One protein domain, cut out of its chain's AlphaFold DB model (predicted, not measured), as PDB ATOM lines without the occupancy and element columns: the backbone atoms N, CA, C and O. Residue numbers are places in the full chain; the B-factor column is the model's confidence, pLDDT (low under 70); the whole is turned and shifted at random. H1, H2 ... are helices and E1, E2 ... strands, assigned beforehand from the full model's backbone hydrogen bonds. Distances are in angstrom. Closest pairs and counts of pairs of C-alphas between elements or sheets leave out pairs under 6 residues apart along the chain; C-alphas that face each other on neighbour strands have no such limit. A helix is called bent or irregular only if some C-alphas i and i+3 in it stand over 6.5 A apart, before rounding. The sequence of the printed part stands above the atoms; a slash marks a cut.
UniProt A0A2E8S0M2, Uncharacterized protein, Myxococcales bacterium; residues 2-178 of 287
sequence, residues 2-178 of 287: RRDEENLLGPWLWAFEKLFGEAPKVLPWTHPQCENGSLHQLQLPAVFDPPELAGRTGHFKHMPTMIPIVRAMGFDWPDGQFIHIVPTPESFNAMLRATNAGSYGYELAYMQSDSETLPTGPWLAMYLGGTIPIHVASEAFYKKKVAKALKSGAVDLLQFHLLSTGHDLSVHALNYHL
ATOM      1  N   ARG A   2     -15.403 -24.246  54.931       55.81
ATOM      2  CA  ARG A   2     -15.478 -22.801  55.199       55.81
ATOM      3  C   ARG A   2     -15.983 -22.174  53.903       55.81
ATOM      4  O   ARG A   2     -15.524 -22.559  52.834       55.81
ATOM      5  N   ARG A   3     -16.964 -21.275  53.980       56.22
ATOM      6  CA  ARG A   3     -17.618 -20.699  52.788       56.22
ATOM      7  C   ARG A   3     -16.625 -20.024  51.827       56.22
ATOM      8  O   ARG A   3     -16.966 -19.799  50.677       56.22
ATOM      9  N   ASP A   4     -15.414 -19.733  52.285       76.25
ATOM     10  CA  ASP A   4     -14.412 -18.964  51.558       76.25
ATOM     11  C   ASP A   4     -13.683 -19.783  50.470       76.25
ATOM     12  O   ASP A   4     -13.496 -19.267  49.371       76.25
ATOM     13  N   GLU A   5     -13.353 -21.063  50.698       84.88
ATOM     14  CA  GLU A   5     -12.639 -21.899  49.705       84.88
ATOM     15  C   GLU A   5     -13.533 -22.269  48.506       84.88
ATOM     16  O   GLU A   5     -13.127 -22.160  47.348       84.88
ATOM     17  N   GLU A   6     -14.798 -22.598  48.776       82.88
ATOM     18  CA  GLU A   6     -15.850 -22.834  47.774       82.88
ATOM     19  C   GLU A   6     -16.056 -21.600  46.873       82.88
ATOM     20  O   GLU A   6     -16.143 -21.717  45.649       82.88
ATOM     21  N   ASN A   7     -16.079 -20.405  47.475       87.19
ATOM     22  CA  ASN A   7     -16.239 -19.139  46.757       87.19
ATOM     23  C   ASN A   7     -15.029 -18.809  45.869       87.19
ATOM     24  O   ASN A   7     -15.206 -18.246  44.789       87.19
ATOM     25  N   LEU A   8     -13.813 -19.152  46.307       90.38
ATOM     26  CA  LEU A   8     -12.587 -18.935  45.532       90.38
ATOM     27  C   LEU A   8     -12.474 -19.912  44.354       90.38
ATOM     28  O   LEU A   8     -12.087 -19.510  43.257       90.38
ATOM     29  N   LEU A   9     -12.840 -21.179  44.560       94.12
ATOM     30  CA  LEU A   9     -12.744 -22.216  43.531       94.12
ATOM     31  C   LEU A   9     -13.892 -22.183  42.521       94.12
ATOM     32  O   LEU A   9     -13.674 -22.531  41.364       94.12
ATOM     33  N   GLY A  10     -15.100 -21.762  42.910       95.75
ATOM     34  CA  GLY A  10     -16.278 -21.756  42.032       95.75
ATOM     35  C   GLY A  10     -16.034 -21.120  40.651       95.75
ATOM     36  O   GLY A  10     -16.308 -21.762  39.633       95.75
ATOM     37  N   PRO A  11     -15.467 -19.900  40.576       96.62
ATOM     38  CA  PRO A  11     -15.105 -19.269  39.308       96.62
ATOM     39  C   PRO A  11     -14.081 -20.050  38.475       96.62
ATOM     40  O   PRO A  11     -14.224 -20.130  37.253       96.62
ATOM     41  N   TRP A  12     -13.072 -20.637  39.126       96.50
ATOM     42  CA  TRP A  12     -12.049 -21.457  38.472       96.50
ATOM     43  C   TRP A  12     -12.656 -22.742  37.896       96.50
ATOM     44  O   TRP A  12     -12.462 -23.026  36.717       96.50
ATOM     45  N   LEU A  13     -13.477 -23.454  38.677       97.12
ATOM     46  CA  LEU A  13     -14.201 -24.657  38.248       97.12
ATOM     47  C   LEU A  13     -15.094 -24.374  37.036       97.12
ATOM     48  O   LEU A  13     -15.070 -25.119  36.056       97.12
ATOM     49  N   TRP A  14     -15.843 -23.268  37.076       97.56
ATOM     50  CA  TRP A  14     -16.679 -22.835  35.957       97.56
ATOM     51  C   TRP A  14     -15.848 -22.571  34.697       97.56
ATOM     52  O   TRP A  14     -16.205 -23.029  33.613       97.56
ATOM     53  N   ALA A  15     -14.732 -21.847  34.820       96.38
ATOM     54  CA  ALA A  15     -13.869 -21.545  33.682       96.38
ATOM     55  C   ALA A  15     -13.267 -22.819  33.080       96.38
ATOM     56  O   ALA A  15     -13.229 -22.964  31.856       96.38
ATOM     57  N   PHE A  16     -12.863 -23.751  33.945       95.75
ATOM     58  CA  PHE A  16     -12.340 -25.054  33.567       95.75
ATOM     59  C   PHE A  16     -13.365 -25.854  32.758       95.75
ATOM     60  O   PHE A  16     -13.071 -26.261  31.634       95.75
ATOM     61  N   GLU A  17     -14.600 -25.984  33.255       96.50
ATOM     62  CA  GLU A  17     -15.685 -26.663  32.535       96.50
ATOM     63  C   GLU A  17     -15.905 -26.067  31.139       96.50
ATOM     64  O   GLU A  17     -16.084 -26.788  30.160       96.50
ATOM     65  N   LYS A  18     -15.879 -24.732  31.026       96.12
ATOM     66  CA  LYS A  18     -16.145 -24.053  29.752       96.12
ATOM     67  C   LYS A  18     -15.063 -24.259  28.707       96.12
ATOM     68  O   LYS A  18     -15.392 -24.222  27.523       96.12
ATOM     69  N   LEU A  19     -13.812 -24.435  29.116       93.06
ATOM     70  CA  LEU A  19     -12.700 -24.602  28.181       93.06
ATOM     71  C   LEU A  19     -12.360 -26.061  27.896       93.06
ATOM     72  O   LEU A  19     -11.927 -26.363  26.788       93.06
ATOM     73  N   PHE A  20     -12.568 -26.950  28.866       92.69
ATOM     74  CA  PHE A  20     -12.158 -28.351  28.768       92.69
ATOM     75  C   PHE A  20     -13.333 -29.333  28.692       92.69
ATOM     76  O   PHE A  20     -13.122 -30.513  28.435       92.69
ATOM     77  N   GLY A  21     -14.572 -28.871  28.887       93.94
ATOM     78  CA  GLY A  21     -15.782 -29.700  28.833       93.94
ATOM     79  C   GLY A  21     -16.060 -30.512  30.101       93.94
ATOM     80  O   GLY A  21     -17.154 -31.050  30.242       93.94
ATOM     81  N   GLU A  22     -15.112 -30.570  31.038       94.38
ATOM     82  CA  GLU A  22     -15.249 -31.224  32.339       94.38
ATOM     83  C   GLU A  22     -14.515 -30.400  33.402       94.38
ATOM     84  O   GLU A  22     -13.337 -30.093  33.237       94.38
ATOM     85  N   ALA A  23     -15.201 -30.040  34.490       95.06
ATOM     86  CA  ALA A  23     -14.567 -29.410  35.646       95.06
ATOM     87  C   ALA A  23     -13.969 -30.451  36.606       95.06
ATOM     88  O   ALA A  23     -14.536 -31.536  36.772       95.06
ATOM     89  N   PRO A  24     -12.906 -30.084  37.338       95.12
ATOM     90  CA  PRO A  24     -12.503 -30.787  38.546       95.12
ATOM     91  C   PRO A  24     -13.665 -30.922  39.532       95.12
ATOM     92  O   PRO A  24     -14.536 -30.056  39.617       95.12
ATOM     93  N   LYS A  25     -13.697 -32.015  40.296       95.06
ATOM     94  CA  LYS A  25     -14.761 -32.255  41.284       95.06
ATOM     95  C   LYS A  25     -14.245 -31.969  42.679       95.06
ATOM     96  O   LYS A  25     -13.225 -32.522  43.079       95.06
ATOM     97  N   VAL A  26     -14.977 -31.153  43.430       94.06
ATOM     98  CA  VAL A  26     -14.714 -30.946  44.855       94.06
ATOM     99  C   VAL A  26     -15.398 -32.062  45.635       94.06
ATOM    100  O   VAL A  26     -16.619 -32.207  45.583       94.06
ATOM    101  N   LEU A  27     -14.610 -32.872  46.329       92.50
ATOM    102  CA  LEU A  27     -15.076 -34.031  47.079       92.50
ATOM    103  C   LEU A  27     -14.933 -33.758  48.578       92.50
ATOM    104  O   LEU A  27     -13.879 -33.276  48.994       92.50
ATOM    105  N   PRO A  28     -15.946 -34.064  49.409       91.38
ATOM    106  CA  PRO A  28     -15.763 -34.053  50.852       91.38
ATOM    107  C   PRO A  28     -14.759 -35.136  51.244       91.38
ATOM    108  O   PRO A  28     -14.795 -36.252  50.725       91.38
ATOM    109  N   TRP A  29     -13.893 -34.815  52.196       89.56
ATOM    110  CA  TRP A  29     -12.898 -35.731  52.719       89.56
ATOM    111  C   TRP A  29     -13.019 -35.832  54.239       89.56
ATOM    112  O   TRP A  29     -13.061 -34.833  54.954       89.56
ATOM    113  N   THR A  30     -13.090 -37.063  54.739       84.75
ATOM    114  CA  THR A  30     -13.121 -37.351  56.174       84.75
ATOM    115  C   THR A  30     -11.778 -37.936  56.575       84.75
ATOM    116  O   THR A  30     -11.377 -38.972  56.044       84.75
ATOM    117  N   HIS A  31     -11.108 -37.307  57.539       83.31
ATOM    118  CA  HIS A  31      -9.840 -37.793  58.073       83.31
ATOM    119  C   HIS A  31      -9.931 -37.992  59.596       83.31
ATOM    120  O   HIS A  31     -10.390 -37.078  60.285       83.31
ATOM    121  N   PRO A  32      -9.466 -39.130  60.157       80.38
ATOM    122  CA  PRO A  32      -9.574 -39.414  61.594       80.38
ATOM    123  C   PRO A  32      -8.930 -38.361  62.503       80.38
ATOM    124  O   PRO A  32      -9.351 -38.184  63.637       80.38
ATOM    125  N   GLN A  33      -7.911 -37.653  62.013       75.75
ATOM    126  CA  GLN A  33      -7.197 -36.621  62.777       75.75
ATOM    127  C   GLN A  33      -7.835 -35.222  62.670       75.75
ATOM    128  O   GLN A  33      -7.273 -34.252  63.170       75.75
ATOM    129  N   CYS A  34      -8.979 -35.086  61.997       71.62
ATOM    130  CA  CYS A  34      -9.663 -33.811  61.778       71.62
ATOM    131  C   CYS A  34     -11.152 -33.938  62.127       71.62
ATOM    132  O   CYS A  34     -12.012 -33.927  61.254       71.62
ATOM    133  N   GLU A  35     -11.462 -34.045  63.422       58.62
ATOM    134  CA  GLU A  35     -12.827 -34.305  63.917       58.62
ATOM    135  C   GLU A  35     -13.815 -33.138  63.707       58.62
ATOM    136  O   GLU A  35     -15.022 -33.357  63.698       58.62
ATOM    137  N   ASN A  36     -13.327 -31.908  63.491       56.62
ATOM    138  CA  ASN A  36     -14.156 -30.689  63.428       56.62
ATOM    139  C   ASN A  36     -13.992 -29.866  62.135       56.62
ATOM    140  O   ASN A  36     -14.503 -28.748  62.041       56.62
ATOM    141  N   GLY A  37     -13.254 -30.378  61.146       60.00
ATOM    142  CA  GLY A  37     -12.980 -29.682  59.890       60.00
ATOM    143  C   GLY A  37     -13.666 -30.364  58.716       60.00
ATOM    144  O   GLY A  37     -13.512 -31.562  58.517       60.00
ATOM    145  N   SER A  38     -14.395 -29.605  57.900       79.00
ATOM    146  CA  SER A  38     -14.782 -30.085  56.575       79.00
ATOM    147  C   SER A  38     -13.549 -30.033  55.669       79.00
ATOM    148  O   SER A  38     -13.230 -28.955  55.164       79.00
ATOM    149  N   LEU A  39     -12.839 -31.150  55.531       89.75
ATOM    150  CA  LEU A  39     -11.755 -31.278  54.561       89.75
ATOM    151  C   LEU A  39     -12.340 -31.595  53.186       89.75
ATOM    152  O   LEU A  39     -13.424 -32.174  53.075       89.75
ATOM    153  N   HIS A  40     -11.613 -31.215  52.145       93.06
ATOM    154  CA  HIS A  40     -11.981 -31.455  50.764       93.06
ATOM    155  C   HIS A  40     -10.773 -31.843  49.928       93.06
ATOM    156  O   HIS A  40      -9.620 -31.517  50.221       93.06
ATOM    157  N   GLN A  41     -11.083 -32.532  48.847       94.31
ATOM    158  CA  GLN A  41     -10.147 -32.891  47.806       94.31
ATOM    159  C   GLN A  41     -10.668 -32.381  46.465       94.31
ATOM    160  O   GLN A  41     -11.871 -32.201  46.279       94.31
ATOM    161  N   LEU A  42      -9.759 -32.181  45.520       94.75
ATOM    162  CA  LEU A  42     -10.060 -31.946  44.119       94.75
ATOM    163  C   LEU A  42      -9.718 -33.203  43.338       94.75
ATOM    164  O   LEU A  42      -8.566 -33.626  43.328       94.75
ATOM    165  N   GLN A  43     -10.708 -33.775  42.661       93.81
ATOM    166  CA  GLN A  43     -10.479 -34.772  41.625       93.81
ATOM    167  C   GLN A  43     -10.229 -34.053  40.298       93.81
ATOM    168  O   GLN A  43     -11.122 -33.382  39.776       93.81
ATOM    169  N   LEU A  44      -9.016 -34.193  39.778       91.81
ATOM    170  CA  LEU A  44      -8.555 -33.612  38.524       91.81
ATOM    171  C   LEU A  44      -9.037 -34.469  37.329       91.81
ATOM    172  O   LEU A  44      -8.936 -35.697  37.391       91.81
ATOM    173  N   PRO A  45      -9.572 -33.860  36.254       90.56
ATOM    174  CA  PRO A  45     -10.006 -34.565  35.044       90.56
ATOM    175  C   PRO A  45      -8.826 -34.995  34.155       90.56
ATOM    176  O   PRO A  45      -7.699 -34.539  34.329       90.56
ATOM    177  N   ALA A  46      -9.103 -35.816  33.138       85.56
ATOM    178  CA  ALA A  46      -8.087 -36.435  32.270       85.56
ATOM    179  C   ALA A  46      -7.224 -35.447  31.457       85.56
ATOM    180  O   ALA A  46      -6.166 -35.805  30.949       85.56
ATOM    181  N   VAL A  47      -7.628 -34.178  31.323       84.69
ATOM    182  CA  VAL A  47      -6.778 -33.168  30.661       84.69
ATOM    183  C   VAL A  47      -5.466 -32.902  31.422       84.69
ATOM    184  O   VAL A  47      -4.532 -32.344  30.854       84.69
ATOM    185  N   PHE A  48      -5.368 -33.350  32.677       76.75
ATOM    186  CA  PHE A  48      -4.139 -33.340  33.471       76.75
ATOM    187  C   PHE A  48      -3.203 -34.533  33.207       76.75
ATOM    188  O   PHE A  48      -2.102 -34.555  33.748       76.75
ATOM    189  N   ASP A  49      -3.593 -35.501  32.373       67.44
ATOM    190  CA  ASP A  49      -2.810 -36.717  32.119       67.44
ATOM    191  C   ASP A  49      -1.462 -36.513  31.388       67.44
ATOM    192  O   ASP A  49      -0.615 -37.412  31.482       67.44
ATOM    193  N   PRO A  50      -1.170 -35.393  30.679       67.50
ATOM    194  CA  PRO A  50       0.201 -35.113  30.281       67.50
ATOM    195  C   PRO A  50       1.107 -35.085  31.520       67.50
ATOM    196  O   PRO A  50       0.818 -34.394  32.498       67.50
ATOM    197  N   PRO A  51       2.211 -35.841  31.511       55.28
ATOM    198  CA  PRO A  51       3.006 -36.093  32.704       55.28
ATOM    199  C   PRO A  51       3.714 -34.879  33.295       55.28
ATOM    200  O   PRO A  51       4.227 -34.961  34.409       55.28
ATOM    201  N   GLU A  52       3.793 -33.795  32.537       58.91
ATOM    202  CA  GLU A  52       4.323 -32.512  32.969       58.91
ATOM    203  C   GLU A  52       3.308 -31.725  33.820       58.91
ATOM    204  O   GLU A  52       3.706 -30.849  34.582       58.91
ATOM    205  N   LEU A  53       2.008 -32.036  33.727       55.34
ATOM    206  CA  LEU A  53       0.922 -31.279  34.364       55.34
ATOM    207  C   LEU A  53       0.406 -31.915  35.659       55.34
ATOM    208  O   LEU A  53      -0.024 -31.188  36.551       55.34
ATOM    209  N   ALA A  54       0.473 -33.240  35.783       61.38
ATOM    210  CA  ALA A  54       0.173 -33.960  37.018       61.38
ATOM    211  C   ALA A  54       1.439 -34.561  37.635       61.38
ATOM    212  O   ALA A  54       2.306 -35.085  36.933       61.38
ATOM    213  N   GLY A  55       1.514 -34.557  38.968       63.28
ATOM    214  CA  GLY A  55       2.599 -35.182  39.724       63.28
ATOM    215  C   GLY A  55       2.838 -36.636  39.331       63.28
ATOM    216  O   GLY A  55       2.116 -37.545  39.747       63.28
ATOM    217  N   ARG A  56       3.898 -36.870  38.548       74.56
ATOM    218  CA  ARG A  56       4.411 -38.212  38.273       74.56
ATOM    219  C   ARG A  56       5.010 -38.798  39.533       74.56
ATOM    220  O   ARG A  56       5.953 -38.262  40.102       74.56
ATOM    221  N   THR A  57       4.570 -39.992  39.879       73.12
ATOM    222  CA  THR A  57       4.964 -40.656  41.127       73.12
ATOM    223  C   THR A  57       6.081 -41.686  40.953       73.12
ATOM    224  O   THR A  57       6.448 -42.406  41.881       73.12
ATOM    225  N   GLY A  58       6.668 -41.759  39.752       74.31
ATOM    226  CA  GLY A  58       7.701 -42.739  39.406       74.31
ATOM    227  C   GLY A  58       8.913 -42.736  40.342       74.31
ATOM    228  O   GLY A  58       9.473 -43.795  40.612       74.31
ATOM    229  N   HIS A  59       9.273 -41.571  40.874       74.06
ATOM    230  CA  HIS A  59      10.388 -41.390  41.801       74.06
ATOM    231  C   HIS A  59      10.071 -41.827  43.238       74.06
ATOM    232  O   HIS A  59      10.961 -41.795  44.069       74.06
ATOM    233  N   PHE A  60       8.843 -42.251  43.544       77.06
ATOM    234  CA  PHE A  60       8.473 -42.845  44.832       77.06
ATOM    235  C   PHE A  60       8.305 -44.369  44.754       77.06
ATOM    236  O   PHE A  60       7.996 -45.010  45.757       77.06
ATOM    237  N   LYS A  61       8.478 -44.982  43.572       78.12
ATOM    238  CA  LYS A  61       8.228 -46.422  43.361       78.12
ATOM    239  C   LYS A  61       9.058 -47.326  44.275       78.12
ATOM    240  O   LYS A  61       8.627 -48.434  44.582       78.12
ATOM    241  N   HIS A  62      10.233 -46.874  44.710       80.19
ATOM    242  CA  HIS A  62      11.102 -47.596  45.642       80.19
ATOM    243  C   HIS A  62      10.696 -47.437  47.117       80.19
ATOM    244  O   HIS A  62      11.260 -48.127  47.962       80.19
ATOM    245  N   MET A  63       9.705 -46.592  47.431       78.88
ATOM    246  CA  MET A  63       9.197 -46.328  48.784       78.88
ATOM    247  C   MET A  63       7.706 -46.692  48.924       78.88
ATOM    248  O   MET A  63       6.852 -45.805  48.984       78.88
ATOM    249  N   PRO A  64       7.335 -47.981  49.041       80.19
ATOM    250  CA  PRO A  64       5.933 -48.383  49.202       80.19
ATOM    251  C   PRO A  64       5.228 -47.758  50.417       80.19
ATOM    252  O   PRO A  64       4.014 -47.565  50.399       80.19
ATOM    253  N   THR A  65       5.983 -47.415  51.466       82.00
ATOM    254  CA  THR A  65       5.479 -46.736  52.669       82.00
ATOM    255  C   THR A  65       5.043 -45.294  52.410       82.00
ATOM    256  O   THR A  65       4.265 -44.762  53.193       82.00
ATOM    257  N   MET A  66       5.467 -44.678  51.303       81.88
ATOM    258  CA  MET A  66       5.088 -43.314  50.932       81.88
ATOM    259  C   MET A  66       3.605 -43.198  50.572       81.88
ATOM    260  O   MET A  66       2.946 -42.236  50.953       81.88
ATOM    261  N   ILE A  67       3.057 -44.202  49.882       82.69
ATOM    262  CA  ILE A  67       1.662 -44.220  49.415       82.69
ATOM    263  C   ILE A  67       0.660 -43.965  50.557       82.69
ATOM    264  O   ILE A  67      -0.144 -43.040  50.434       82.69
ATOM    265  N   PRO A  68       0.658 -44.734  51.668       84.50
ATOM    266  CA  PRO A  68      -0.287 -44.486  52.756       84.50
ATOM    267  C   PRO A  68      -0.099 -43.112  53.416       84.50
ATOM    268  O   PRO A  68      -1.077 -42.540  53.888       84.50
ATOM    269  N   ILE A  69       1.115 -42.559  53.415       83.44
ATOM    270  CA  ILE A  69       1.412 -41.252  54.016       83.44
ATOM    271  C   ILE A  69       0.851 -40.121  53.161       83.44
ATOM    272  O   ILE A  69       0.138 -39.259  53.669       83.44
ATOM    273  N   VAL A  70       1.104 -40.136  51.853       86.44
ATOM    274  CA  VAL A  70       0.547 -39.105  50.968       86.44
ATOM    275  C   VAL A  70      -0.976 -39.229  50.876       86.44
ATOM    276  O   VAL A  70      -1.674 -38.221  50.810       86.44
ATOM    277  N   ARG A  71      -1.528 -40.442  51.015       88.00
ATOM    278  CA  ARG A  71      -2.976 -40.635  51.193       88.00
ATOM    279  C   ARG A  71      -3.505 -40.017  52.481       88.00
ATOM    280  O   ARG A  71      -4.559 -39.390  52.450       88.00
ATOM    281  N   ALA A  72      -2.769 -40.125  53.587       87.75
ATOM    282  CA  ALA A  72      -3.110 -39.421  54.823       87.75
ATOM    283  C   ALA A  72      -3.045 -37.890  54.658       87.75
ATOM    284  O   ALA A  72      -3.781 -37.179  55.326       87.75
ATOM    285  N   MET A  73      -2.235 -37.377  53.728       88.38
ATOM    286  CA  MET A  73      -2.201 -35.954  53.356       88.38
ATOM    287  C   MET A  73      -3.316 -35.538  52.378       88.38
ATOM    288  O   MET A  73      -3.448 -34.353  52.085       88.38
ATOM    289  N   GLY A  74      -4.141 -36.477  51.904       90.75
ATOM    290  CA  GLY A  74      -5.293 -36.196  51.041       90.75
ATOM    291  C   GLY A  74      -5.015 -36.344  49.552       90.75
ATOM    292  O   GLY A  74      -5.828 -35.912  48.738       90.75
ATOM    293  N   PHE A  75      -3.900 -36.969  49.180       91.00
ATOM    294  CA  PHE A  75      -3.626 -37.333  47.795       91.00
ATOM    295  C   PHE A  75      -4.209 -38.715  47.481       91.00
ATOM    296  O   PHE A  75      -4.017 -39.642  48.264       91.00
ATOM    297  N   ASP A  76      -4.875 -38.900  46.339       86.31
ATOM    298  CA  ASP A  76      -5.133 -40.255  45.831       86.31
ATOM    299  C   ASP A  76      -4.111 -40.630  44.769       86.31
ATOM    300  O   ASP A  76      -3.828 -39.890  43.826       86.31
ATOM    301  N   TRP A  77      -3.589 -41.832  44.953       76.31
ATOM    302  CA  TRP A  77      -2.534 -42.422  44.157       76.31
ATOM    303  C   TRP A  77      -2.904 -43.888  43.890       76.31
ATOM    304  O   TRP A  77      -2.440 -44.792  44.599       76.31
ATOM    305  N   PRO A  78      -3.838 -44.141  42.956       69.69
ATOM    306  CA  PRO A  78      -4.444 -45.458  42.777       69.69
ATOM    307  C   PRO A  78      -3.600 -46.415  41.921       69.69
ATOM    308  O   PRO A  78      -3.633 -47.620  42.165       69.69
ATOM    309  N   ASP A  79      -2.837 -45.909  40.947       67.19
ATOM    310  CA  ASP A  79      -2.248 -46.711  39.860       67.19
ATOM    311  C   ASP A  79      -0.706 -46.727  39.813       67.19
ATOM    312  O   ASP A  79      -0.110 -47.407  38.974       67.19
ATOM    313  N   GLY A  80      -0.036 -45.999  40.711       65.19
ATOM    314  CA  GLY A  80       1.428 -45.945  40.733       65.19
ATOM    315  C   GLY A  80       2.057 -45.032  39.671       65.19
ATOM    316  O   GLY A  80       3.282 -45.080  39.508       65.19
ATOM    317  N   GLN A  81       1.266 -44.242  38.931       74.12
ATOM    318  CA  GLN A  81       1.770 -43.392  37.845       74.12
ATOM    319  C   GLN A  81       1.499 -41.910  38.091       74.12
ATOM    320  O   GLN A  81       2.457 -41.128  38.079       74.12
ATOM    321  N   PHE A  82       0.258 -41.544  38.412       81.00
ATOM    322  CA  PHE A  82      -0.165 -40.146  38.529       81.00
ATOM    323  C   PHE A  82      -1.031 -39.897  39.766       81.00
ATOM    324  O   PHE A  82      -1.620 -40.813  40.343       81.00
ATOM    325  N   ILE A  83      -1.088 -38.632  40.178       84.94
ATOM    326  CA  ILE A  83      -1.975 -38.151  41.237       84.94
ATOM    327  C   ILE A  83      -3.156 -37.441  40.590       84.94
ATOM    328  O   ILE A  83      -2.994 -36.380  39.990       84.94
ATOM    329  N   HIS A  84      -4.346 -38.013  40.753       86.50
ATOM    330  CA  HIS A  84      -5.590 -37.454  40.212       86.50
ATOM    331  C   HIS A  84      -6.486 -36.840  41.280       86.50
ATOM    332  O   HIS A  84      -7.452 -36.162  40.948       86.50
ATOM    333  N   ILE A  85      -6.200 -37.078  42.558       92.19
ATOM    334  CA  ILE A  85      -6.914 -36.434  43.654       92.19
ATOM    335  C   ILE A  85      -5.885 -35.729  44.516       92.19
ATOM    336  O   ILE A  85      -4.938 -36.358  44.984       92.19
ATOM    337  N   VAL A  86      -6.072 -34.431  44.706       94.69
ATOM    338  CA  VAL A  86      -5.206 -33.579  45.524       94.69
ATOM    339  C   VAL A  86      -6.028 -32.948  46.645       94.69
ATOM    340  O   VAL A  86      -7.212 -32.673  46.445       94.69
ATOM    341  N   PRO A  87      -5.455 -32.694  47.826       95.19
ATOM    342  CA  PRO A  87      -6.136 -31.913  48.848       95.19
ATOM    343  C   PRO A  87      -6.308 -30.459  48.386       95.19
ATOM    344  O   PRO A  87      -5.466 -29.918  47.667       95.19
ATOM    345  N   THR A  88      -7.376 -29.796  48.829       95.12
ATOM    346  CA  THR A  88      -7.455 -28.332  48.707       95.12
ATOM    347  C   THR A  88      -6.393 -27.656  49.592       95.12
ATOM    348  O   THR A  88      -5.930 -28.281  50.551       95.12
ATOM    349  N   PRO A  89      -5.998 -26.392  49.337       95.12
ATOM    350  CA  PRO A  89      -5.065 -25.650  50.184       95.12
ATOM    351  C   PRO A  89      -5.398 -25.682  51.677       95.12
ATOM    352  O   PRO A  89      -4.511 -25.954  52.491       95.12
ATOM    353  N   GLU A  90      -6.661 -25.465  52.062       92.69
ATOM    354  CA  GLU A  90      -7.058 -25.550  53.473       92.69
ATOM    355  C   GLU A  90      -6.840 -26.956  54.043       92.69
ATOM    356  O   GLU A  90      -6.305 -27.105  55.148       92.69
ATOM    357  N   SER A  91      -7.220 -27.982  53.279       93.69
ATOM    358  CA  SER A  91      -7.149 -29.382  53.703       93.69
ATOM    359  C   SER A  91      -5.709 -29.870  53.812       93.69
ATOM    360  O   SER A  91      -5.335 -30.476  54.815       93.69
ATOM    361  N   PHE A  92      -4.875 -29.534  52.828       94.38
ATOM    362  CA  PHE A  92      -3.449 -29.825  52.837       94.38
ATOM    363  C   PHE A  92      -2.773 -29.193  54.051       94.38
ATOM    364  O   PHE A  92      -2.069 -29.873  54.789       94.38
ATOM    365  N   ASN A  93      -3.028 -27.908  54.304       93.56
ATOM    366  CA  ASN A  93      -2.435 -27.200  55.434       93.56
ATOM    367  C   ASN A  93      -2.903 -27.755  56.785       93.56
ATOM    368  O   ASN A  93      -2.123 -27.811  57.737       93.56
ATOM    369  N   ALA A  94      -4.175 -28.152  56.895       91.31
ATOM    370  CA  ALA A  94      -4.684 -28.817  58.090       91.31
ATOM    371  C   ALA A  94      -3.909 -30.113  58.363       91.31
ATOM    372  O   ALA A  94      -3.449 -30.323  59.486       91.31
ATOM    373  N   MET A  95      -3.686 -30.917  57.323       90.88
ATOM    374  CA  MET A  95      -2.931 -32.157  57.443       90.88
ATOM    375  C   MET A  95      -1.449 -31.936  57.692       90.88
ATOM    376  O   MET A  95      -0.901 -32.580  58.577       90.88
ATOM    377  N   LEU A  96      -0.820 -30.982  57.009       90.81
ATOM    378  CA  LEU A  96       0.581 -30.626  57.223       90.81
ATOM    379  C   LEU A  96       0.845 -30.248  58.686       90.81
ATOM    380  O   LEU A  96       1.833 -30.670  59.285       90.81
ATOM    381  N   ARG A  97      -0.062 -29.472  59.290       89.38
ATOM    382  CA  ARG A  97       0.034 -29.108  60.709       89.38
ATOM    383  C   ARG A  97      -0.188 -30.301  61.634       89.38
ATOM    384  O   ARG A  97       0.508 -30.400  62.642       89.38
ATOM    385  N   ALA A  98      -1.115 -31.194  61.292       87.81
ATOM    386  CA  ALA A  98      -1.380 -32.404  62.065       87.81
ATOM    387  C   ALA A  98      -0.210 -33.405  62.022       87.81
ATOM    388  O   ALA A  98       0.044 -34.073  63.022       87.81
ATOM    389  N   THR A  99       0.511 -33.498  60.901       82.88
ATOM    390  CA  THR A  99       1.583 -34.485  60.693       82.88
ATOM    391  C   THR A  99       2.963 -33.984  61.108       82.88
ATOM    392  O   THR A  99       3.713 -34.735  61.726       82.88
ATOM    393  N   ASN A 100       3.295 -32.720  60.832       81.56
ATOM    394  CA  ASN A 100       4.668 -32.212  60.968       81.56
ATOM    395  C   ASN A 100       4.870 -31.205  62.112       81.56
ATOM    396  O   ASN A 100       5.969 -30.661  62.259       81.56
ATOM    397  N   ALA A 101       3.824 -30.894  62.891       71.69
ATOM    398  CA  ALA A 101       3.852 -29.905  63.979       71.69
ATOM    399  C   ALA A 101       4.473 -28.542  63.576       71.69
ATOM    400  O   ALA A 101       5.081 -27.854  64.394       71.69
ATOM    401  N   GLY A 102       4.362 -28.163  62.296       75.75
ATOM    402  CA  GLY A 102       4.908 -26.915  61.747       75.75
ATOM    403  C   GLY A 102       6.423 -26.893  61.492       75.75
ATOM    404  O   GLY A 102       6.936 -25.863  61.064       75.75
ATOM    405  N   SER A 103       7.148 -27.995  61.711       88.25
ATOM    406  CA  SER A 103       8.618 -28.032  61.559       88.25
ATOM    407  C   SER A 103       9.088 -28.233  60.112       88.25
ATOM    408  O   SER A 103      10.248 -27.970  59.782       88.25
ATOM    409  N   TYR A 104       8.180 -28.653  59.233       92.69
ATOM    410  CA  TYR A 104       8.455 -28.983  57.839       92.69
ATOM    411  C   TYR A 104       7.365 -28.443  56.916       92.69
ATOM    412  O   TYR A 104       6.235 -28.185  57.340       92.69
ATOM    413  N   GLY A 105       7.724 -28.341  55.645       93.94
ATOM    414  CA  GLY A 105       6.820 -28.149  54.531       93.94
ATOM    415  C   GLY A 105       6.603 -26.705  54.138       93.94
ATOM    416  O   GLY A 105       6.741 -25.799  54.953       93.94
ATOM    417  N   TYR A 106       6.218 -26.500  52.885       96.50
ATOM    418  CA  TYR A 106       5.561 -25.271  52.460       96.50
ATOM    419  C   TYR A 106       4.067 -25.379  52.755       96.50
ATOM    420  O   TYR A 106       3.472 -26.427  52.523       96.50
ATOM    421  N   GLU A 107       3.461 -24.303  53.253       96.25
ATOM    422  CA  GLU A 107       1.997 -24.201  53.284       96.25
ATOM    423  C   GLU A 107       1.472 -23.770  51.909       96.25
ATOM    424  O   GLU A 107       2.225 -23.284  51.072       96.25
ATOM    425  N   LEU A 108       0.176 -23.932  51.674       96.56
ATOM    426  CA  LEU A 108      -0.502 -23.474  50.463       96.56
ATOM    427  C   LEU A 108      -1.362 -22.250  50.766       96.56
ATOM    428  O   LEU A 108      -1.982 -22.173  51.826       96.56
ATOM    429  N   ALA A 109      -1.464 -21.313  49.833       96.19
ATOM    430  CA  ALA A 109      -2.428 -20.223  49.945       96.19
ATOM    431  C   ALA A 109      -2.948 -19.815  48.574       96.19
ATOM    432  O   ALA A 109      -2.187 -19.743  47.614       96.19
ATOM    433  N   TYR A 110      -4.238 -19.497  48.490       95.19
ATOM    434  CA  TYR A 110      -4.781 -18.889  47.283       95.19
ATOM    435  C   TYR A 110      -4.202 -17.492  47.090       95.19
ATOM    436  O   TYR A 110      -4.278 -16.649  47.982       95.19
ATOM    437  N   MET A 111      -3.678 -17.242  45.896       94.19
ATOM    438  CA  MET A 111      -3.326 -15.909  45.439       94.19
ATOM    439  C   MET A 111      -4.338 -15.498  44.375       94.19
ATOM    440  O   MET A 111      -4.310 -15.993  43.248       94.19
ATOM    441  N   GLN A 112      -5.254 -14.604  44.750       93.94
ATOM    442  CA  GLN A 112      -6.249 -14.092  43.818       93.94
ATOM    443  C   GLN A 112      -5.673 -12.925  43.012       93.94
ATOM    444  O   GLN A 112      -5.377 -11.870  43.570       93.94
ATOM    445  N   SER A 113      -5.528 -13.106  41.700       93.12
ATOM    446  CA  SER A 113      -5.044 -12.067  40.782       93.12
ATOM    447  C   SER A 113      -5.718 -12.188  39.418       93.12
ATOM    448  O   SER A 113      -5.744 -13.267  38.826       93.12
ATOM    449  N   ASP A 114      -6.216 -11.065  38.895       94.62
ATOM    450  CA  ASP A 114      -6.883 -10.967  37.591       94.62
ATOM    451  C   ASP A 114      -5.867 -10.839  36.444       94.62
ATOM    452  O   ASP A 114      -5.827  -9.854  35.698       94.62
ATOM    453  N   SER A 115      -5.037 -11.869  36.302       91.00
ATOM    454  CA  SER A 115      -3.991 -12.008  35.289       91.00
ATOM    455  C   SER A 115      -3.937 -13.447  34.764       91.00
ATOM    456  O   SER A 115      -4.371 -14.371  35.441       91.00
ATOM    457  N   GLU A 116      -3.459 -13.642  33.528       87.88
ATOM    458  CA  GLU A 116      -3.254 -14.993  32.951       87.88
ATOM    459  C   GLU A 116      -1.956 -15.639  33.444       87.88
ATOM    460  O   GLU A 116      -1.783 -16.843  33.327       87.88
ATOM    461  N   THR A 117      -1.042 -14.832  33.975       87.75
ATOM    462  CA  THR A 117       0.202 -15.270  34.596       87.75
ATOM    463  C   THR A 117       0.274 -14.688  35.993       87.75
ATOM    464  O   THR A 117      -0.199 -13.572  36.243       87.75
ATOM    465  N   LEU A 118       0.831 -15.444  36.929       87.00
ATOM    466  CA  LEU A 118       0.952 -14.983  38.298       87.00
ATOM    467  C   LEU A 118       2.105 -13.955  38.396       87.00
ATOM    468  O   LEU A 118       3.189 -14.205  37.863       87.00
ATOM    469  N   PRO A 119       1.899 -12.784  39.031       90.12
ATOM    470  CA  PRO A 119       2.948 -11.774  39.175       90.12
ATOM    471  C   PRO A 119       4.184 -12.321  39.906       90.12
ATOM    472  O   PRO A 119       4.104 -12.700  41.074       90.12
ATOM    473  N   THR A 120       5.341 -12.331  39.238       92.62
ATOM    474  CA  THR A 120       6.535 -13.057  39.710       92.62
ATOM    475  C   THR A 120       7.106 -12.531  41.029       92.62
ATOM    476  O   THR A 120       7.652 -13.309  41.805       92.62
ATOM    477  N   GLY A 121       6.961 -11.236  41.323       93.62
ATOM    478  CA  GLY A 121       7.373 -10.642  42.601       93.62
ATOM    479  C   GLY A 121       6.627 -11.224  43.798       93.62
ATOM    480  O   GLY A 121       7.232 -11.933  44.606       93.62
ATOM    481  N   PRO A 122       5.307 -10.985  43.899       93.00
ATOM    482  CA  PRO A 122       4.487 -11.560  44.959       93.00
ATOM    483  C   PRO A 122       4.585 -13.089  45.035       93.00
ATOM    484  O   PRO A 122       4.639 -13.637  46.135       93.00
ATOM    485  N   TRP A 123       4.685 -13.768  43.885       94.38
ATOM    486  CA  TRP A 123       4.963 -15.205  43.824       94.38
ATOM    487  C   TRP A 123       6.218 -15.585  44.615       94.38
ATOM    488  O   TRP A 123       6.174 -16.439  45.501       94.38
ATOM    489  N   LEU A 124       7.337 -14.922  44.302       95.44
ATOM    490  CA  LEU A 124       8.638 -15.205  44.890       95.44
ATOM    491  C   LEU A 124       8.618 -14.879  46.383       95.44
ATOM    492  O   LEU A 124       9.092 -15.671  47.191       95.44
ATOM    493  N   ALA A 125       8.007 -13.756  46.763       95.25
ATOM    494  CA  ALA A 125       7.855 -13.366  48.158       95.25
ATOM    495  C   ALA A 125       7.087 -14.420  48.978       95.25
ATOM    496  O   ALA A 125       7.515 -14.764  50.082       95.25
ATOM    497  N   MET A 126       5.998 -14.984  48.436       95.88
ATOM    498  CA  MET A 126       5.247 -16.059  49.099       95.88
ATOM    499  C   MET A 126       6.090 -17.327  49.252       95.88
ATOM    500  O   MET A 126       6.175 -17.874  50.356       95.88
ATOM    501  N   TYR A 127       6.787 -17.745  48.193       95.88
ATOM    502  CA  TYR A 127       7.680 -18.902  48.247       95.88
ATOM    503  C   TYR A 127       8.782 -18.727  49.298       95.88
ATOM    504  O   TYR A 127       9.015 -19.608  50.122       95.88
ATOM    505  N   LEU A 128       9.442 -17.573  49.336       95.88
ATOM    506  CA  LEU A 128      10.475 -17.301  50.336       95.88
ATOM    507  C   LEU A 128       9.900 -17.182  51.759       95.88
ATOM    508  O   LEU A 128      10.599 -17.445  52.736       95.88
ATOM    509  N   GLY A 129       8.610 -16.861  51.887       95.75
ATOM    510  CA  GLY A 129       7.839 -16.967  53.128       95.75
ATOM    511  C   GLY A 129       7.467 -18.401  53.529       95.75
ATOM    512  O   GLY A 129       6.923 -18.605  54.613       95.75
ATOM    513  N   GLY A 130       7.774 -19.403  52.701       96.56
ATOM    514  CA  GLY A 130       7.417 -20.797  52.941       96.56
ATOM    515  C   GLY A 130       5.963 -21.125  52.597       96.56
ATOM    516  O   GLY A 130       5.369 -21.995  53.247       96.56
ATOM    517  N   THR A 131       5.406 -20.436  51.600       97.38
ATOM    518  CA  THR A 131       4.051 -20.642  51.086       97.38
ATOM    519  C   THR A 131       4.070 -20.802  49.566       97.38
ATOM    520  O   THR A 131       4.603 -19.953  48.863       97.38
ATOM    521  N   ILE A 132       3.459 -21.864  49.043       97.31
ATOM    522  CA  ILE A 132       3.214 -22.028  47.608       97.31
ATOM    523  C   ILE A 132       1.914 -21.279  47.264       97.31
ATOM    524  O   ILE A 132       0.854 -21.611  47.814       97.31
ATOM    525  N   PRO A 133       1.965 -20.260  46.393       96.19
ATOM    526  CA  PRO A 133       0.775 -19.577  45.914       96.19
ATOM    527  C   PRO A 133       0.015 -20.455  44.916       96.19
ATOM    528  O   PRO A 133       0.585 -20.936  43.946       96.19
ATOM    529  N   ILE A 134      -1.290 -20.606  45.123       96.25
ATOM    530  CA  ILE A 134      -2.210 -21.255  44.187       96.25
ATOM    531  C   ILE A 134      -2.979 -20.162  43.454       96.25
ATOM    532  O   ILE A 134      -3.816 -19.473  44.050       96.25
ATOM    533  N   HIS A 135      -2.674 -19.967  42.169       95.19
ATOM    534  CA  HIS A 135      -3.267 -18.883  41.387       95.19
ATOM    535  C   HIS A 135      -4.737 -19.162  41.082       95.19
ATOM    536  O   HIS A 135      -5.083 -20.161  40.453       95.19
ATOM    537  N   VAL A 136      -5.603 -18.234  41.480       95.69
ATOM    538  CA  VAL A 136      -6.996 -18.157  41.029       95.69
ATOM    539  C   VAL A 136      -7.319 -16.721  40.616       95.69
ATOM    540  O   VAL A 136      -6.652 -15.776  41.036       95.69
ATOM    541  N   ALA A 137      -8.343 -16.529  39.792       95.88
ATOM    542  CA  ALA A 137      -8.790 -15.200  39.367       95.88
ATOM    543  C   ALA A 137     -10.240 -14.930  39.790       95.88
ATOM    544  O   ALA A 137     -10.957 -15.815  40.261       95.88
ATOM    545  N   SER A 138     -10.688 -13.686  39.647       96.12
ATOM    546  CA  SER A 138     -12.075 -13.316  39.904       96.12
ATOM    547  C   SER A 138     -13.034 -13.927  38.876       96.12
ATOM    548  O   SER A 138     -12.685 -14.235  37.732       96.12
ATOM    549  N   GLU A 139     -14.305 -14.035  39.256       96.94
ATOM    550  CA  GLU A 139     -15.374 -14.455  38.346       96.94
ATOM    551  C   GLU A 139     -15.488 -13.547  37.114       96.94
ATOM    552  O   GLU A 139     -15.673 -14.027  35.991       96.94
ATOM    553  N   ALA A 140     -15.344 -12.233  37.305       97.25
ATOM    554  CA  ALA A 140     -15.411 -11.262  36.221       97.25
ATOM    555  C   ALA A 140     -14.275 -11.473  35.209       97.25
ATOM    556  O   ALA A 140     -14.506 -11.422  33.994       97.25
ATOM    557  N   PHE A 141     -13.066 -11.757  35.699       96.69
ATOM    558  CA  PHE A 141     -11.919 -12.064  34.857       96.69
ATOM    559  C   PHE A 141     -12.146 -13.330  34.033       96.69
ATOM    560  O   PHE A 141     -12.050 -13.281  32.801       96.69
ATOM    561  N   TYR A 142     -12.523 -14.434  34.683       97.12
ATOM    562  CA  TYR A 142     -12.773 -15.697  33.993       97.12
ATOM    563  C   TYR A 142     -13.865 -15.564  32.936       97.12
ATOM    564  O   TYR A 142     -13.654 -15.959  31.790       97.12
ATOM    565  N   LYS A 143     -15.003 -14.935  33.261       96.94
ATOM    566  CA  LYS A 143     -16.089 -14.703  32.296       96.94
ATOM    567  C   LYS A 143     -15.608 -13.958  31.054       96.94
ATOM    568  O   LYS A 143     -15.902 -14.369  29.931       96.94
ATOM    569  N   LYS A 144     -14.835 -12.885  31.246       95.81
ATOM    570  CA  LYS A 144     -14.268 -12.090  30.149       95.81
ATOM    571  C   LYS A 144     -13.309 -12.915  29.289       95.81
ATOM    572  O   LYS A 144     -13.389 -12.856  28.059       95.81
ATOM    573  N   LYS A 145     -12.392 -13.656  29.912       95.25
ATOM    574  CA  LYS A 145     -11.353 -14.411  29.204       95.25
ATOM    575  C   LYS A 145     -11.912 -15.636  28.486       95.25
ATOM    576  O   LYS A 145     -11.610 -15.800  27.310       95.25
ATOM    577  N   VAL A 146     -12.806 -16.400  29.113       95.31
ATOM    578  CA  VAL A 146     -13.514 -17.522  28.472       95.31
ATOM    579  C   VAL A 146     -14.300 -17.039  27.252       95.31
ATOM    580  O   VAL A 146     -14.152 -17.599  26.170       95.31
ATOM    581  N   ALA A 147     -15.075 -15.953  27.370       94.31
ATOM    582  CA  ALA A 147     -15.828 -15.409  26.235       94.31
ATOM    583  C   ALA A 147     -14.914 -14.995  25.066       94.31
ATOM    584  O   ALA A 147     -15.237 -15.236  23.900       94.31
ATOM    585  N   LYS A 148     -13.755 -14.391  25.366       92.12
ATOM    586  CA  LYS A 148     -12.747 -14.046  24.354       92.12
ATOM    587  C   LYS A 148     -12.130 -15.297  23.719       92.12
ATOM    588  O   LYS A 148     -11.997 -15.344  22.494       92.12
ATOM    589  N   ALA A 149     -11.762 -16.285  24.527       89.50
ATOM    590  CA  ALA A 149     -11.110 -17.509  24.080       89.50
ATOM    591  C   ALA A 149     -12.031 -18.312  23.147       89.50
ATOM    592  O   ALA A 149     -11.644 -18.625  22.025       89.50
ATOM    593  N   LEU A 150     -13.303 -18.491  23.526       88.25
ATOM    594  CA  LEU A 150     -14.310 -19.166  22.698       88.25
ATOM    595  C   LEU A 150     -14.587 -18.447  21.366       88.25
ATOM    596  O   LEU A 150     -14.896 -19.093  20.370       88.25
ATOM    597  N   LYS A 151     -14.472 -17.111  21.323       89.50
ATOM    598  CA  LYS A 151     -14.666 -16.331  20.090       89.50
ATOM    599  C   LYS A 151     -13.457 -16.380  19.151       89.50
ATOM    600  O   LYS A 151     -13.631 -16.324  17.938       89.50
ATOM    601  N   SER A 152     -12.248 -16.379  19.706       85.94
ATOM    602  CA  SER A 152     -11.003 -16.234  18.937       85.94
ATOM    603  C   SER A 152     -10.301 -17.555  18.634       85.94
ATOM    604  O   SER A 152      -9.458 -17.583  17.745       85.94
ATOM    605  N   GLY A 153     -10.616 -18.624  19.369       75.56
ATOM    606  CA  GLY A 153      -9.895 -19.896  19.318       75.56
ATOM    607  C   GLY A 153      -8.527 -19.874  20.011       75.56
ATOM    608  O   GLY A 153      -7.905 -20.920  20.125       75.56
ATOM    609  N   ALA A 154      -8.060 -18.716  20.498       70.75
ATOM    610  CA  ALA A 154      -6.798 -18.584  21.224       70.75
ATOM    611  C   ALA A 154      -7.028 -18.856  22.719       70.75
ATOM    612  O   ALA A 154      -7.516 -17.986  23.448       70.75
ATOM    613  N   VAL A 155      -6.720 -20.078  23.153       74.19
ATOM    614  CA  VAL A 155      -7.007 -20.594  24.505       74.19
ATOM    615  C   VAL A 155      -5.753 -20.794  25.366       74.19
ATOM    616  O   VAL A 155      -5.882 -20.902  26.582       74.19
ATOM    617  N   ASP A 156      -4.560 -20.763  24.772       81.50
ATOM    618  CA  ASP A 156      -3.340 -21.347  25.347       81.50
ATOM    619  C   ASP A 156      -2.959 -20.788  26.727       81.50
ATOM    620  O   ASP A 156      -2.738 -21.557  27.659       81.50
ATOM    621  N   LEU A 157      -2.958 -19.461  26.912       86.50
ATOM    622  CA  LEU A 157      -2.557 -18.853  28.192       86.50
ATOM    623  C   LEU A 157      -3.577 -19.081  29.314       86.50
ATOM    624  O   LEU A 157      -3.195 -19.322  30.455       86.50
ATOM    625  N   LEU A 158      -4.880 -19.024  29.011       90.69
ATOM    626  CA  LEU A 158      -5.902 -19.293  30.025       90.69
ATOM    627  C   LEU A 158      -5.970 -20.789  30.354       90.69
ATOM    628  O   LEU A 158      -6.211 -21.148  31.503       90.69
ATOM    629  N   GLN A 159      -5.754 -21.665  29.373       91.25
ATOM    630  CA  GLN A 159      -5.639 -23.098  29.627       91.25
ATOM    631  C   GLN A 159      -4.436 -23.399  30.512       91.25
ATOM    632  O   GLN A 159      -4.602 -24.104  31.504       91.25
ATOM    633  N   PHE A 160      -3.272 -22.818  30.204       89.62
ATOM    634  CA  PHE A 160      -2.082 -22.936  31.041       89.62
ATOM    635  C   PHE A 160      -2.377 -22.495  32.477       89.62
ATOM    636  O   PHE A 160      -2.230 -23.303  33.382       89.62
ATOM    637  N   HIS A 161      -2.932 -21.293  32.677       92.00
ATOM    638  CA  HIS A 161      -3.358 -20.787  33.992       92.00
ATOM    639  C   HIS A 161      -4.223 -21.778  34.785       92.00
ATOM    640  O   HIS A 161      -3.988 -22.027  35.964       92.00
ATOM    641  N   LEU A 162      -5.239 -22.358  34.140       93.81
ATOM    642  CA  LEU A 162      -6.149 -23.303  34.792       93.81
ATOM    643  C   LEU A 162      -5.466 -24.631  35.147       93.81
ATOM    644  O   LEU A 162      -5.771 -25.215  36.187       93.81
ATOM    645  N   LEU A 163      -4.555 -25.099  34.292       92.69
ATOM    646  CA  LEU A 163      -3.788 -26.326  34.503       92.69
ATOM    647  C   LEU A 163      -2.682 -26.127  35.552       92.69
ATOM    648  O   LEU A 163      -2.435 -27.033  36.345       92.69
ATOM    649  N   SER A 164      -2.079 -24.939  35.647       91.62
ATOM    650  CA  SER A 164      -1.068 -24.623  36.663       91.62
ATOM    651  C   SER A 164      -1.594 -24.827  38.085       91.62
ATOM    652  O   SER A 164      -0.883 -25.380  38.911       91.62
ATOM    653  N   THR A 165      -2.868 -24.521  38.366       92.12
ATOM    654  CA  THR A 165      -3.465 -24.785  39.690       92.12
ATOM    655  C   THR A 165      -3.382 -26.267  40.086       92.12
ATOM    656  O   THR A 165      -3.024 -26.591  41.217       92.12
ATOM    657  N   GLY A 166      -3.713 -27.189  39.173       91.38
ATOM    658  CA  GLY A 166      -3.615 -28.626  39.458       91.38
ATOM    659  C   GLY A 166      -2.167 -29.121  39.493       91.38
ATOM    660  O   GLY A 166      -1.848 -30.004  40.293       91.38
ATOM    661  N   HIS A 167      -1.280 -28.516  38.698       91.25
ATOM    662  CA  HIS A 167       0.159 -28.769  38.757       91.25
ATOM    663  C   HIS A 167       0.734 -28.387  40.124       91.25
ATOM    664  O   HIS A 167       1.321 -29.232  40.794       91.25
ATOM    665  N   ASP A 168       0.485 -27.170  40.606       93.75
ATOM    666  CA  ASP A 168       1.003 -26.692  41.892       93.75
ATOM    667  C   ASP A 168       0.552 -27.577  43.058       93.75
ATOM    668  O   ASP A 168       1.342 -27.925  43.942       93.75
ATOM    669  N   LEU A 169      -0.714 -28.002  43.030       93.75
ATOM    670  CA  LEU A 169      -1.279 -28.893  44.039       93.75
ATOM    671  C   LEU A 169      -0.731 -30.320  43.950       93.75
ATOM    672  O   LEU A 169      -0.536 -30.950  44.984       93.75
ATOM    673  N   SER A 170      -0.499 -30.861  42.753       90.94
ATOM    674  CA  SER A 170      -0.076 -32.261  42.583       90.94
ATOM    675  C   SER A 170       1.444 -32.457  42.586       90.94
ATOM    676  O   SER A 170       1.910 -33.545  42.923       90.94
ATOM    677  N   VAL A 171       2.213 -31.423  42.235       90.25
ATOM    678  CA  VAL A 171       3.675 -31.453  42.112       90.25
ATOM    679  C   VAL A 171       4.327 -30.725  43.277       90.25
ATOM    680  O   VAL A 171       4.970 -31.360  44.111       90.25
ATOM    681  N   HIS A 172       4.162 -29.404  43.373       93.81
ATOM    682  CA  HIS A 172       4.907 -28.608  44.349       93.81
ATOM    683  C   HIS A 172       4.458 -28.886  45.778       93.81
ATOM    684  O   HIS A 172       5.305 -29.130  46.636       93.81
ATOM    685  N   ALA A 173       3.149 -28.940  46.041       94.06
ATOM    686  CA  ALA A 173       2.657 -29.278  47.376       94.06
ATOM    687  C   ALA A 173       3.192 -30.646  47.834       94.06
ATOM    688  O   ALA A 173       3.696 -30.783  48.949       94.06
ATOM    689  N   LEU A 174       3.162 -31.642  46.943       89.75
ATOM    690  CA  LEU A 174       3.678 -32.976  47.222       89.75
ATOM    691  C   LEU A 174       5.198 -33.002  47.404       89.75
ATOM    692  O   LEU A 174       5.689 -33.673  48.301       89.75
ATOM    693  N   ASN A 175       5.979 -32.301  46.595       90.06
ATOM    694  CA  ASN A 175       7.435 -32.379  46.710       90.06
ATOM    695  C   ASN A 175       7.968 -31.556  47.878       90.06
ATOM    696  O   ASN A 175       9.009 -31.894  48.443       90.06
ATOM    697  N   TYR A 176       7.262 -30.489  48.258       94.75
ATOM    698  CA  TYR A 176       7.767 -29.500  49.206       94.75
ATOM    699  C   TYR A 176       7.249 -29.690  50.630       94.75
ATOM    700  O   TYR A 176       7.774 -29.044  51.534       94.75
ATOM    701  N   HIS A 177       6.288 -30.594  50.872       93.06
ATOM    702  CA  HIS A 177       5.679 -30.807  52.198       93.06
ATOM    703  C   HIS A 177       6.641 -31.286  53.299       93.06
ATOM    704  O   HIS A 177       6.326 -31.118  54.475       93.06
ATOM    705  N   LEU A 178       7.804 -31.850  52.952       94.06
ATOM    706  CA  LEU A 178       8.814 -32.290  53.924       94.06
ATOM    707  C   LEU A 178      10.096 -31.451  53.921       94.06
ATOM    708  O   LEU A 178      11.058 -31.810  54.599       94.06
TER     709      LEU A 178
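This is residues 2 to 178 of the 287 residues of an uncharacterized protein of Myxococcales bacterium (UniProt A0A2E8S0M2). Two small separate sheets, a three-stranded one of E1, E2 and E3 and a parallel pair of E4 and E5, are bridged by helices: the long kinked H6 runs lengthwise and packs on E3 and E5, while H3 packs on E2 and E4. At one end of the length H5 lies side by side with the later part of H1; H4 packs on E5, and H2 sits between two long loops, residues 44 to 65 and 73 to 84, near H3. The printed part has 177 residues, in the order H1 E1 E2 H2 E3 H3 E4 H4 E5 H5 H6, a mixed class of helices and strands. It is compact, with a radius of gyration of the C-alphas of 16.1 A, yet elongated in outline, spanning 49 by 31 by 30 A.

Look first at the antiparallel sheet E1, residues 25 to 29, E2, residues 39 to 43, and E3, residues 85 to 87. E1 and E2 form a hairpin, with N 27 and O 41 within hydrogen-bond range at 2.8 A; between E2 and E3, N 42 and O 86 are 2.8 A apart. H6, residues 156 to 176, only grazes this sheet with residues 166 to 174; its closest C-alphas to E3 are Ser 170 and Val 86, 6.1 A apart. Turn to the parallel strands E4, residues 107 to 112, and E5, residues 131 to 136, where N 134 and O 109 are 2.8 A apart. With H4, residues 120 to 128, they form a strand-helix-strand unit, two parallel neighbour strands with a helix between them in the chain, and its crossover is right-handed. H6 comes closest to E5 at C-alphas Thr 165 and Ile 134, 5.9 A. H3, residues 89 to 100, comes closest to E4 at C-alphas Pro 89 and Leu 108, 5.1 A, and to E2 at Ser 91 and Leu 39, also 5.1 A. H1, residues 3 to 20, touches H5, residues 139 to 152, at a shallow tilt of 2 degrees, the same way, through residues 11 to 19 of H1 alone; the closest C-alphas are Pro 11 and Glu 139, 4.9 A. H2, residues 66 to 72, is close to H3 but not clearly touching, at C-alphas Ala 72 and Met 95, 7.7 A. Every O i to N i+4 pair is within hydrogen-bond range in H2, H3, H4 and H5, against 12 of 14 in H1 and 13 of 17 in H6.

Find C-alpha 3 at (-17.618, -20.699, 52.788); H1 runs 25.8 A from there, with a kink of 29 degrees near residue 11, and is only just irregular, C-alphas 8 and 11 being 6.7 A apart. H5 is 20.0 A long. H6 begins at C-alpha 156, (-3.340, -21.347, 25.347), kinks by 38 degrees near residue 166 and ends 27.6 A away at C-alpha 176, (7.767, -29.500, 49.206).

The C-alphas farthest apart are those of Ala 101 and Lys 151, 49.5 A. The printed part has no cut, and the long links are E2 to H2 and H2 to E3. Look for pLDDT under 70 at residues 2 to 3, 35 to 37, 49 to 55 and 78 to 80; the mean of the printed part is 87.3.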